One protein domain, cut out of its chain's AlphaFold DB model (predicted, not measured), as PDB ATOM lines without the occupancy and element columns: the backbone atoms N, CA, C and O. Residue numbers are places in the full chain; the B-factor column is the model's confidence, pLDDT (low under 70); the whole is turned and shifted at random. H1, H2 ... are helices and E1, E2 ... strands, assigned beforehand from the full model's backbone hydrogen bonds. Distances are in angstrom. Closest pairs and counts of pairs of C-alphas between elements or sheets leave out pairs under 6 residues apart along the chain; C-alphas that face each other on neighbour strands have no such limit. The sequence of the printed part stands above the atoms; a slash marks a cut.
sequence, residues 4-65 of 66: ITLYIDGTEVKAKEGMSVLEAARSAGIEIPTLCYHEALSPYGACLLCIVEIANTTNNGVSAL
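Overview. This is residues 4 to 65 of the 66 residues of the protein "2Fe-2S iron-sulfur cluster binding domain-containing protein" of Dehalococcoidia bacterium (UniProt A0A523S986). Two strand hairpins, E1 with E2 and E3 with E4, stand side by side as one small, strongly twisted sheet, and the short helix H1 packs on it, mostly at E2. A long loop, residues 28 to 51, winds away from H1 and folds back to E3, making one end of the longest axis; the turn between E3 and E4 makes the other. The printed part has 62 residues, with one named helix and four named strands in the order E1, E2, H1, E3, E4; under half of the residues are in these elements, and the class is mixed, helices and strands. The sheet runs E2, E1, E4, E3 and is mixed, parallel between E1 and E4 and antiparallel in the two hairpins. The whole is compact, with a radius of gyration of the C-alphas of 11.6 A, and its C-alphas span 32 by 22 by 18 A.

Along the chain. Strand E1 takes residues 4 to 8, beginning at C-alpha 4 at (60.928, -16.268, 197.740), and measures 12.7 A from first to last C-alpha. Strand E2, residues 11 to 16, is the longest strand at 6 residues and measures 16.1 A. Helix H1, residues 21 to 27, begins at C-alpha 21 at (68.320, -7.646, 200.190) and measures 9.8 A. Residues 28 to 51 hold no named element. Strand E3, residues 52 to 55, measures 9.5 A, and strand E4, residues 61 to 64, measures 10.2 A and ends at C-alpha 64 at (77.897, -9.070, 199.246).

Arrangement. E1 and E2 form a hairpin; they are antiparallel, with 143 degrees between their directions. The C-alphas of Tyr 7 and Glu 12 face each other at 4.6 A, and N 6 and O 13 are 3.0 A apart, within hydrogen-bond range, as are N 13 and O 6 at 2.8 A. On the other side of E1 lies E4, parallel to it at 44 degrees. Their C-alphas 7 and 61 face each other at 4.9 A, and N 62 and O 7, at 2.8 A, are within hydrogen-bond range. E4 and E3 form the second hairpin, antiparallel at 152 degrees; N 53 and O 63 are within hydrogen-bond range at 2.8 A, and N 55 and O 61 at 2.9 A. E2 and E3 are the edge strands and are apart. H1 is on the sheet at a height over the sheet of 5.9 A, but lies over none of the strands. Its closest C-alphas to E2 are those of Ala 24 and Ala 15, 5.6 A apart, and to E1 those of Ala 25 and Ile 8, 6.9 A apart. H1 and E4 are near each other. E2, H1 and E3 make a split strand-helix-strand unit, two strands running the same way with a helix between them along the chain and E1 and E4 between them in the sheet; its crossover is right-handed. In H1 every O i to N i+4 pair is within hydrogen-bond range.

Size, cuts and confidence. The two C-alphas farthest apart in the domain, those of Ala 40 and Thr 58, are 34.5 A apart. The printed part runs from residue 4 to residue 65 and has no cut. The link from H1 to E3, 24 residues, is long; the links from E1 to E2, from E2 to H1 and from E3 to E4 are tight. From edge to edge of the sheet the strands' lines turn by 105 degrees. The mean pLDDT of the printed part is 88.7, and the model's confidence is low, under 70, at residues 56 to 60 and 64 to 65.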
ATOM      1  N   ILE A   4      59.984 -16.298 198.856       93.25
ATOM      2  CA  ILE A   4      60.928 -16.268 197.740       93.25
ATOM      3  C   ILE A   4      62.240 -16.885 198.225       93.25
ATOM      4  O   ILE A   4      62.787 -16.460 199.241       93.25
ATOM      5  N   THR A   5      62.758 -17.856 197.478       92.94
ATOM      6  CA  THR A   5      64.087 -18.428 197.718       92.94
ATOM      7  C   THR A   5      65.130 -17.688 196.885       92.94
ATOM      8  O   THR A   5      64.962 -17.518 195.671       92.94
ATOM      9  N   LEU A   6      66.208 -17.259 197.534       91.56
ATOM     10  CA  LEU A   6      67.372 -16.635 196.908       91.56
ATOM     11  C   LEU A   6      68.660 -17.139 197.563       91.56
ATOM     12  O   LEU A   6      68.613 -17.744 198.630       91.56
ATOM     13  N   TYR A   7      69.799 -16.901 196.919       92.06
ATOM     14  CA  TYR A   7      71.101 -17.301 197.444       92.06
ATOM     15  C   TYR A   7      71.939 -16.062 197.743       92.06
ATOM     16  O   TYR A   7      72.101 -15.221 196.861       92.06
ATOM     17  N   ILE A   8      72.471 -15.961 198.961       93.00
ATOM     18  CA  ILE A   8      73.421 -14.914 199.360       93.00
ATOM     19  C   ILE A   8      74.749 -15.590 199.680       93.00
ATOM     20  O   ILE A   8      74.801 -16.436 200.571       93.00
ATOM     21  N   ASP A   9      75.795 -15.283 198.913       90.00
ATOM     22  CA  ASP A   9      77.133 -15.884 199.055       90.00
ATOM     23  C   ASP A   9      77.103 -17.428 199.115       90.00
ATOM     24  O   ASP A   9      77.776 -18.080 199.912       90.00
ATOM     25  N   GLY A  10      76.254 -18.030 198.274       87.62
ATOM     26  CA  GLY A  10      76.057 -19.483 198.192       87.62
ATOM     27  C   GLY A  10      75.154 -20.081 199.280       87.62
ATOM     28  O   GLY A  10      74.830 -21.265 199.208       87.62
ATOM     29  N   THR A  11      74.696 -19.281 200.242       88.62
ATOM     30  CA  THR A  11      73.766 -19.707 201.295       88.62
ATOM     31  C   THR A  11      72.324 -19.534 200.831       88.62
ATOM     32  O   THR A  11      71.947 -18.451 200.385       88.62
ATOM     33  N   GLU A  12      71.501 -20.581 200.937       92.81
ATOM     34  CA  GLU A  12      70.063 -20.485 200.653       92.81
ATOM     35  C   GLU A  12      69.361 -19.637 201.725       92.81
ATOM     36  O   GLU A  12      69.448 -19.922 202.919       92.81
ATOM     37  N   VAL A  13      68.633 -18.609 201.291       93.88
ATOM     38  CA  VAL A  13      67.897 -17.683 202.151       93.88
ATOM     39  C   VAL A  13      66.436 -17.626 201.718       93.88
ATOM     40  O   VAL A  13      66.107 -17.429 200.544       93.88
ATOM     41  N   LYS A  14      65.539 -17.768 202.696       94.62
ATOM     42  CA  LYS A  14      64.098 -17.587 202.515       94.62
ATOM     43  C   LYS A  14      63.715 -16.151 202.837       94.62
ATOM     44  O   LYS A  14      63.725 -15.749 203.997       94.62
ATOM     45  N   ALA A  15      63.336 -15.394 201.816       94.62
ATOM     46  CA  ALA A  15      62.846 -14.032 201.956       94.62
ATOM     47  C   ALA A  15      61.331 -13.963 201.742       94.62
ATOM     48  O   ALA A  15      60.700 -14.858 201.174       94.62
ATOM     49  N   LYS A  16      60.729 -12.864 202.187       95.31
ATOM     50  CA  LYS A  16      59.336 -12.538 201.872       95.31
ATOM     51  C   LYS A  16      59.308 -11.515 200.752       95.31
ATOM     52  O   LYS A  16      60.157 -10.631 200.691       95.31
ATOM     53  N   GLU A  17      58.309 -11.606 199.888       93.31
ATOM     54  CA  GLU A  17      58.035 -10.554 198.913       93.31
ATOM     55  C   GLU A  17      57.912  -9.186 199.609       93.31
ATOM     56  O   GLU A  17      57.209  -9.058 200.614       93.31
ATOM     57  N   GLY A  18      58.627  -8.186 199.084       92.25
ATOM     58  CA  GLY A  18      58.726  -6.840 199.662       92.25
ATOM     59  C   GLY A  18      59.893  -6.636 200.633       92.25
ATOM     60  O   GLY A  18      60.186  -5.495 200.976       92.25
ATOM     61  N   MET A  19      60.581  -7.704 201.043       93.12
ATOM     62  CA  MET A  19      61.807  -7.614 201.835       93.12
ATOM     63  C   MET A  19      62.968  -7.116 200.966       93.12
ATOM     64  O   MET A  19      63.132  -7.541 199.820       93.12
ATOM     65  N   SER A  20      63.787  -6.224 201.511       94.31
ATOM     66  CA  SER A  20      65.030  -5.789 200.876       94.31
ATOM     67  C   SER A  20      66.122  -6.859 200.983       94.31
ATOM     68  O   SER A  20      66.094  -7.728 201.855       94.31
ATOM     69  N   VAL A  21      67.141  -6.763 200.125       94.44
ATOM     70  CA  VAL A  21      68.320  -7.646 200.190       94.44
ATOM     71  C   VAL A  21      69.036  -7.535 201.543       94.44
ATOM     72  O   VAL A  21      69.442  -8.550 202.100       94.44
ATOM     73  N   LEU A  22      69.139  -6.323 202.103       95.19
ATOM     74  CA  LEU A  22      69.761  -6.080 203.409       95.19
ATOM     75  C   LEU A  22      69.012  -6.790 204.548       95.19
ATOM     76  O   LEU A  22      69.633  -7.359 205.443       95.19
ATOM     77  N   GLU A  23      67.680  -6.778 204.518       94.81
ATOM     78  CA  GLU A  23      66.849  -7.484 205.501       94.81
ATOM     79  C   GLU A  23      66.948  -9.003 205.339       94.81
ATOM     80  O   GLU A  23      67.073  -9.714 206.337       94.81
ATOM     81  N   ALA A  24      66.952  -9.501 204.099       94.94
ATOM     82  CA  ALA A  24      67.127 -10.922 203.818       94.94
ATOM     83  C   ALA A  24      68.491 -11.427 204.324       94.94
ATOM     84  O   ALA A  24      68.536 -12.429 205.039       94.94
ATOM     85  N   ALA A  25      69.577 -10.699 204.042       94.88
ATOM     86  CA  ALA A  25      70.923 -11.007 204.530       94.88
ATOM     87  C   ALA A  25      70.977 -11.085 206.063       94.88
ATOM     88  O   ALA A  25      71.379 -12.107 206.618       94.88
ATOM     89  N   ARG A  26      70.459 -10.064 206.754       93.75
ATOM     90  CA  ARG A  26      70.411 -10.040 208.225       93.75
ATOM     91  C   ARG A  26      69.585 -11.171 208.816       93.75
ATOM     92  O   ARG A  26      69.981 -11.754 209.821       93.75
ATOM     93  N   SER A  27      68.462 -11.521 208.188       93.81
ATOM     94  CA  SER A  27      67.633 -12.648 208.636       93.81
ATOM     95  C   SER A  27      68.363 -13.997 208.564       93.81
ATOM     96  O   SER A  27      68.036 -14.908 209.322       93.81
ATOM     97  N   ALA A  28      69.373 -14.100 207.696       93.19
ATOM     98  CA  ALA A  28      70.254 -15.253 207.558       93.19
ATOM     99  C   ALA A  28      71.556 -15.137 208.379       93.19
ATOM    100  O   ALA A  28      72.412 -16.013 208.287       93.19
ATOM    101  N   GLY A  29      71.724 -14.075 209.179       93.31
ATOM    102  CA  GLY A  29      72.942 -13.819 209.955       93.31
ATOM    103  C   GLY A  29      74.126 -13.296 209.133       93.31
ATOM    104  O   GLY A  29      75.256 -13.326 209.616       93.31
ATOM    105  N   ILE A  30      73.885 -12.828 207.906       92.94
ATOM    106  CA  ILE A  30      74.898 -12.225 207.035       92.94
ATOM    107  C   ILE A  30      74.900 -10.715 207.282       92.94
ATOM    108  O   ILE A  30      73.945 -10.008 206.950       92.94
ATOM    109  N   GLU A  31      75.978 -10.220 207.882       92.12
ATOM    110  CA  GLU A  31      76.135  -8.806 208.210       92.12
ATOM    111  C   GLU A  31      76.674  -8.017 207.014       92.12
ATOM    112  O   GLU A  31      77.801  -8.223 206.566       92.12
ATOM    113  N   ILE A  32      75.870  -7.068 206.529       94.50
ATOM    114  CA  ILE A  32      76.267  -6.087 205.517       94.50
ATOM    115  C   ILE A  32      76.343  -4.715 206.204       94.50
ATOM    116  O   ILE A  32      75.347  -4.277 206.798       94.50
ATOM    117  N   PRO A  33      77.487  -4.010 206.140       94.50
ATOM    118  CA  PRO A  33      77.654  -2.741 206.821       94.50
ATOM    119  C   PRO A  33      76.721  -1.681 206.243       94.50
ATOM    120  O   PRO A  33      76.478  -1.579 205.040       94.50
ATOM    121  N   THR A  34      76.200  -0.843 207.129       95.12
ATOM    122  CA  THR A  34      75.355   0.286 206.759       95.12
ATOM    123  C   THR A  34      75.459   1.376 207.810       95.12
ATOM    124  O   THR A  34      75.574   1.096 209.000       95.12
ATOM    125  N   LEU A  35      75.416   2.629 207.359       96.56
ATOM    126  CA  LEU A  35      75.381   3.803 208.233       96.56
ATOM    127  C   LEU A  35      74.072   4.586 208.112       96.56
ATOM    128  O   LEU A  35      73.681   5.265 209.053       96.56
ATOM    129  N   CYS A  36      73.398   4.518 206.959       95.56
ATOM    130  CA  CYS A  36      72.199   5.315 206.687       95.56
ATOM    131  C   CYS A  36      70.886   4.518 206.757       95.56
ATOM    132  O   CYS A  36      69.843   5.068 206.415       95.56
ATOM    133  N   TYR A  37      70.922   3.230 207.119       95.94
ATOM    134  CA  TYR A  37      69.722   2.404 207.279       95.94
ATOM    135  C   TYR A  37      69.360   2.245 208.756       95.94
ATOM    136  O   TYR A  37      70.208   1.897 209.576       95.94
ATOM    137  N   HIS A  38      68.076   2.418 209.062       93.56
ATOM    138  CA  HIS A  38      67.481   2.121 210.357       93.56
ATOM    139  C   HIS A  38      66.039   1.640 210.138       93.56
ATOM    140  O   HIS A  38      65.327   2.236 209.338       93.56
ATOM    141  N   GLU A  39      65.592   0.605 210.855       91.00
ATOM    142  CA  GLU A  39      64.279  -0.044 210.649       91.00
ATOM    143  C   GLU A  39      63.075   0.902 210.817       91.00
ATOM    144  O   GLU A  39      62.060   0.771 210.142       91.00
ATOM    145  N   ALA A  40      63.203   1.890 211.705       93.31
ATOM    146  CA  ALA A  40      62.169   2.890 211.971       93.31
ATOM    147  C   ALA A  40      62.137   4.057 210.959       93.31
ATOM    148  O   ALA A  40      61.320   4.964 211.106       93.31
ATOM    149  N   LEU A  41      63.045   4.082 209.976       93.94
ATOM    150  CA  LEU A  41      63.185   5.168 209.005       93.94
ATOM    151  C   LEU A  41      63.077   4.639 207.574       93.94
ATOM    152  O   LEU A  41      63.399   3.489 207.283       93.94
ATOM    153  N   SER A  42      62.671   5.508 206.651       93.00
ATOM    154  CA  SER A  42      62.679   5.172 205.228       93.00
ATOM    155  C   SER A  42      64.116   4.961 204.720       93.00
ATOM    156  O   SER A  42      64.996   5.766 205.045       93.00
ATOM    157  N   PRO A  43      64.375   3.938 203.885       92.25
ATOM    158  CA  PRO A  43      65.687   3.730 203.275       92.25
ATOM    159  C   PRO A  43      66.132   4.935 202.430       92.25
ATOM    160  O   PRO A  43      65.361   5.434 201.612       92.25
ATOM    161  N   TYR A  44      67.380   5.383 202.609       93.94
ATOM    162  CA  TYR A  44      67.923   6.569 201.920       93.94
ATOM    163  C   TYR A  44      69.024   6.255 200.893       93.94
ATOM    164  O   TYR A  44      69.061   6.859 199.827       93.94
ATOM    165  N   GLY A  45      69.919   5.304 201.192       93.44
ATOM    166  CA  GLY A  45      70.968   4.862 200.259       93.44
ATOM    167  C   GLY A  45      72.205   5.767 200.136       93.44
ATOM    168  O   GLY A  45      72.972   5.593 199.199       93.44
ATOM    169  N   ALA A  46      72.451   6.707 201.057       95.88
ATOM    170  CA  ALA A  46      73.577   7.649 200.936       95.88
ATOM    171  C   ALA A  46      74.957   7.110 201.334       95.88
ATOM    172  O   ALA A  46      75.961   7.618 200.845       95.88
ATOM    173  N   CYS A  47      75.041   6.127 202.235       96.00
ATOM    174  CA  CYS A  47      76.348   5.658 202.716       96.00
ATOM    175  C   CYS A  47      77.077   4.739 201.728       96.00
ATOM    176  O   CYS A  47      78.281   4.565 201.862       96.00
ATOM    177  N   LEU A  48      76.355   4.139 200.773       94.81
ATOM    178  CA  LEU A  48      76.876   3.197 199.772       94.81
ATOM    179  C   LEU A  48      77.649   1.983 200.332       94.81
ATOM    180  O   LEU A  48      78.260   1.246 199.570       94.81
ATOM    181  N   LEU A  49      77.588   1.727 201.642       95.44
ATOM    182  CA  LEU A  49      78.274   0.591 202.268       95.44
ATOM    183  C   LEU A  49      77.565  -0.747 202.031       95.44
ATOM    184  O   LEU A  49      78.207  -1.786 202.049       95.44
ATOM    185  N   CYS A  50      76.254  -0.725 201.788       95.12
ATOM    186  CA  CYS A  50      75.454  -1.925 201.551       95.12
ATOM    187  C   CYS A  50      75.282  -2.244 200.056       95.12
ATOM    188  O   CYS A  50      74.222  -2.715 199.639       95.12
ATOM    189  N   ILE A  51      76.286  -1.917 199.238       94.12
ATOM    190  CA  ILE A  51      76.308  -2.291 197.820       94.12
ATOM    191  C   ILE A  51      76.606  -3.785 197.712       94.12
ATOM    192  O   ILE A  51      77.465  -4.317 198.407       94.12
ATOM    193  N   VAL A  52      75.885  -4.453 196.819       93.38
ATOM    194  CA  VAL A  52      76.028  -5.881 196.540       93.38
ATOM    195  C   VAL A  52      76.070  -6.100 195.033       93.38
ATOM    196  O   VAL A  52      75.524  -5.303 194.264       93.38
ATOM    197  N   GLU A  53      76.691  -7.190 194.612       91.75
ATOM    198  CA  GLU A  53      76.657  -7.662 193.237       91.75
ATOM    199  C   GLU A  53      75.504  -8.654 193.054       91.75
ATOM    200  O   GLU A  53      75.245  -9.506 193.904       91.75
ATOM    201  N   ILE A  54      74.806  -8.566 191.924       91.12
ATOM    202  CA  ILE A  54      73.822  -9.574 191.530       91.12
ATOM    203  C   ILE A  54      74.495 -10.530 190.553       91.12
ATOM    204  O   ILE A  54      74.880 -10.140 189.449       91.12
ATOM    205  N   ALA A  55      74.616 -11.793 190.949       85.25
ATOM    206  CA  ALA A  55      75.190 -12.819 190.102       85.25
ATOM    207  C   ALA A  55      74.175 -13.214 189.019       85.25
ATOM    208  O   ALA A  55      73.136 -13.808 189.305       85.25
ATOM    209  N   ASN A  56      74.506 -12.949 187.752       69.69
ATOM    210  CA  ASN A  56      73.721 -13.354 186.574       69.69
ATOM    211  C   ASN A  56      73.858 -14.855 186.248       69.69
ATOM    212  O   ASN A  56      73.908 -15.259 185.087       69.69
ATOM    213  N   THR A  57      73.927 -15.702 187.272       58.44
ATOM    214  CA  THR A  57      73.701 -17.134 187.074       58.44
ATOM    215  C   THR A  57      72.190 -17.329 187.110       58.44
ATOM    216  O   THR A  57      71.499 -16.606 187.816       58.44
ATOM    217  N   THR A  58      71.648 -18.274 186.355       58.06
ATOM    218  CA  THR A  58      70.208 -18.524 186.133       58.06
ATOM    219  C   THR A  58      69.325 -18.719 187.388       58.06
ATOM    220  O   THR A  58      68.144 -19.016 187.247       58.06
ATOM    221  N   ASN A  59      69.862 -18.533 188.600       55.25
ATOM    222  CA  ASN A  59      69.231 -18.715 189.900       55.25
ATOM    223  C   ASN A  59      69.583 -17.533 190.830       55.25
ATOM    224  O   ASN A  59      70.691 -17.520 191.349       55.25
ATOM    225  N   ASN A  60      68.658 -16.582 191.036       64.62
ATOM    226  CA  ASN A  60      68.538 -15.608 192.149       64.62
ATOM    227  C   ASN A  60      69.773 -15.382 193.065       64.62
ATOM    228  O   ASN A  60      69.656 -15.491 194.288       64.62
ATOM    229  N   GLY A  61      70.945 -15.095 192.497       73.12
ATOM    230  CA  GLY A  61      72.204 -15.036 193.234       73.12
ATOM    231  C   GLY A  61      72.566 -13.605 193.601       73.12
ATOM    232  O   GLY A  61      72.561 -12.721 192.746       73.12
ATOM    233  N   VAL A  62      72.904 -13.382 194.865       78.81
ATOM    234  CA  VAL A  62      73.395 -12.109 195.395       78.81
ATOM    235  C   VAL A  62      74.741 -12.365 196.061       78.81
ATOM    236  O   VAL A  62      74.871 -13.316 196.829       78.81
ATOM    237  N   SER A  63      75.736 -11.526 195.784       72.06
ATOM    238  CA  SER A  63      77.003 -11.539 196.506       72.06
ATOM    239  C   SER A  63      77.238 -10.208 197.199       72.06
ATOM    240  O   SER A  63      77.136  -9.146 196.579       72.06
ATOM    241  N   ALA A  64      77.515 -10.255 198.500       62.34
ATOM    242  CA  ALA A  64      77.897  -9.070 199.246       62.34
ATOM    243  C   ALA A  64      79.385  -8.801 198.992       62.34
ATOM    244  O   ALA A  64      80.246  -9.561 199.427       62.34
ATOM    245  N   LEU A  65      79.698  -7.732 198.256       53.75
ATOM    246  CA  LEU A  65      81.080  -7.297 198.072       53.75
ATOM    247  C   LEU A  65      81.538  -6.607 199.363       53.75
ATOM    248  O   LEU A  65      81.150  -5.466 199.616       53.75
TER     249      LEU A  65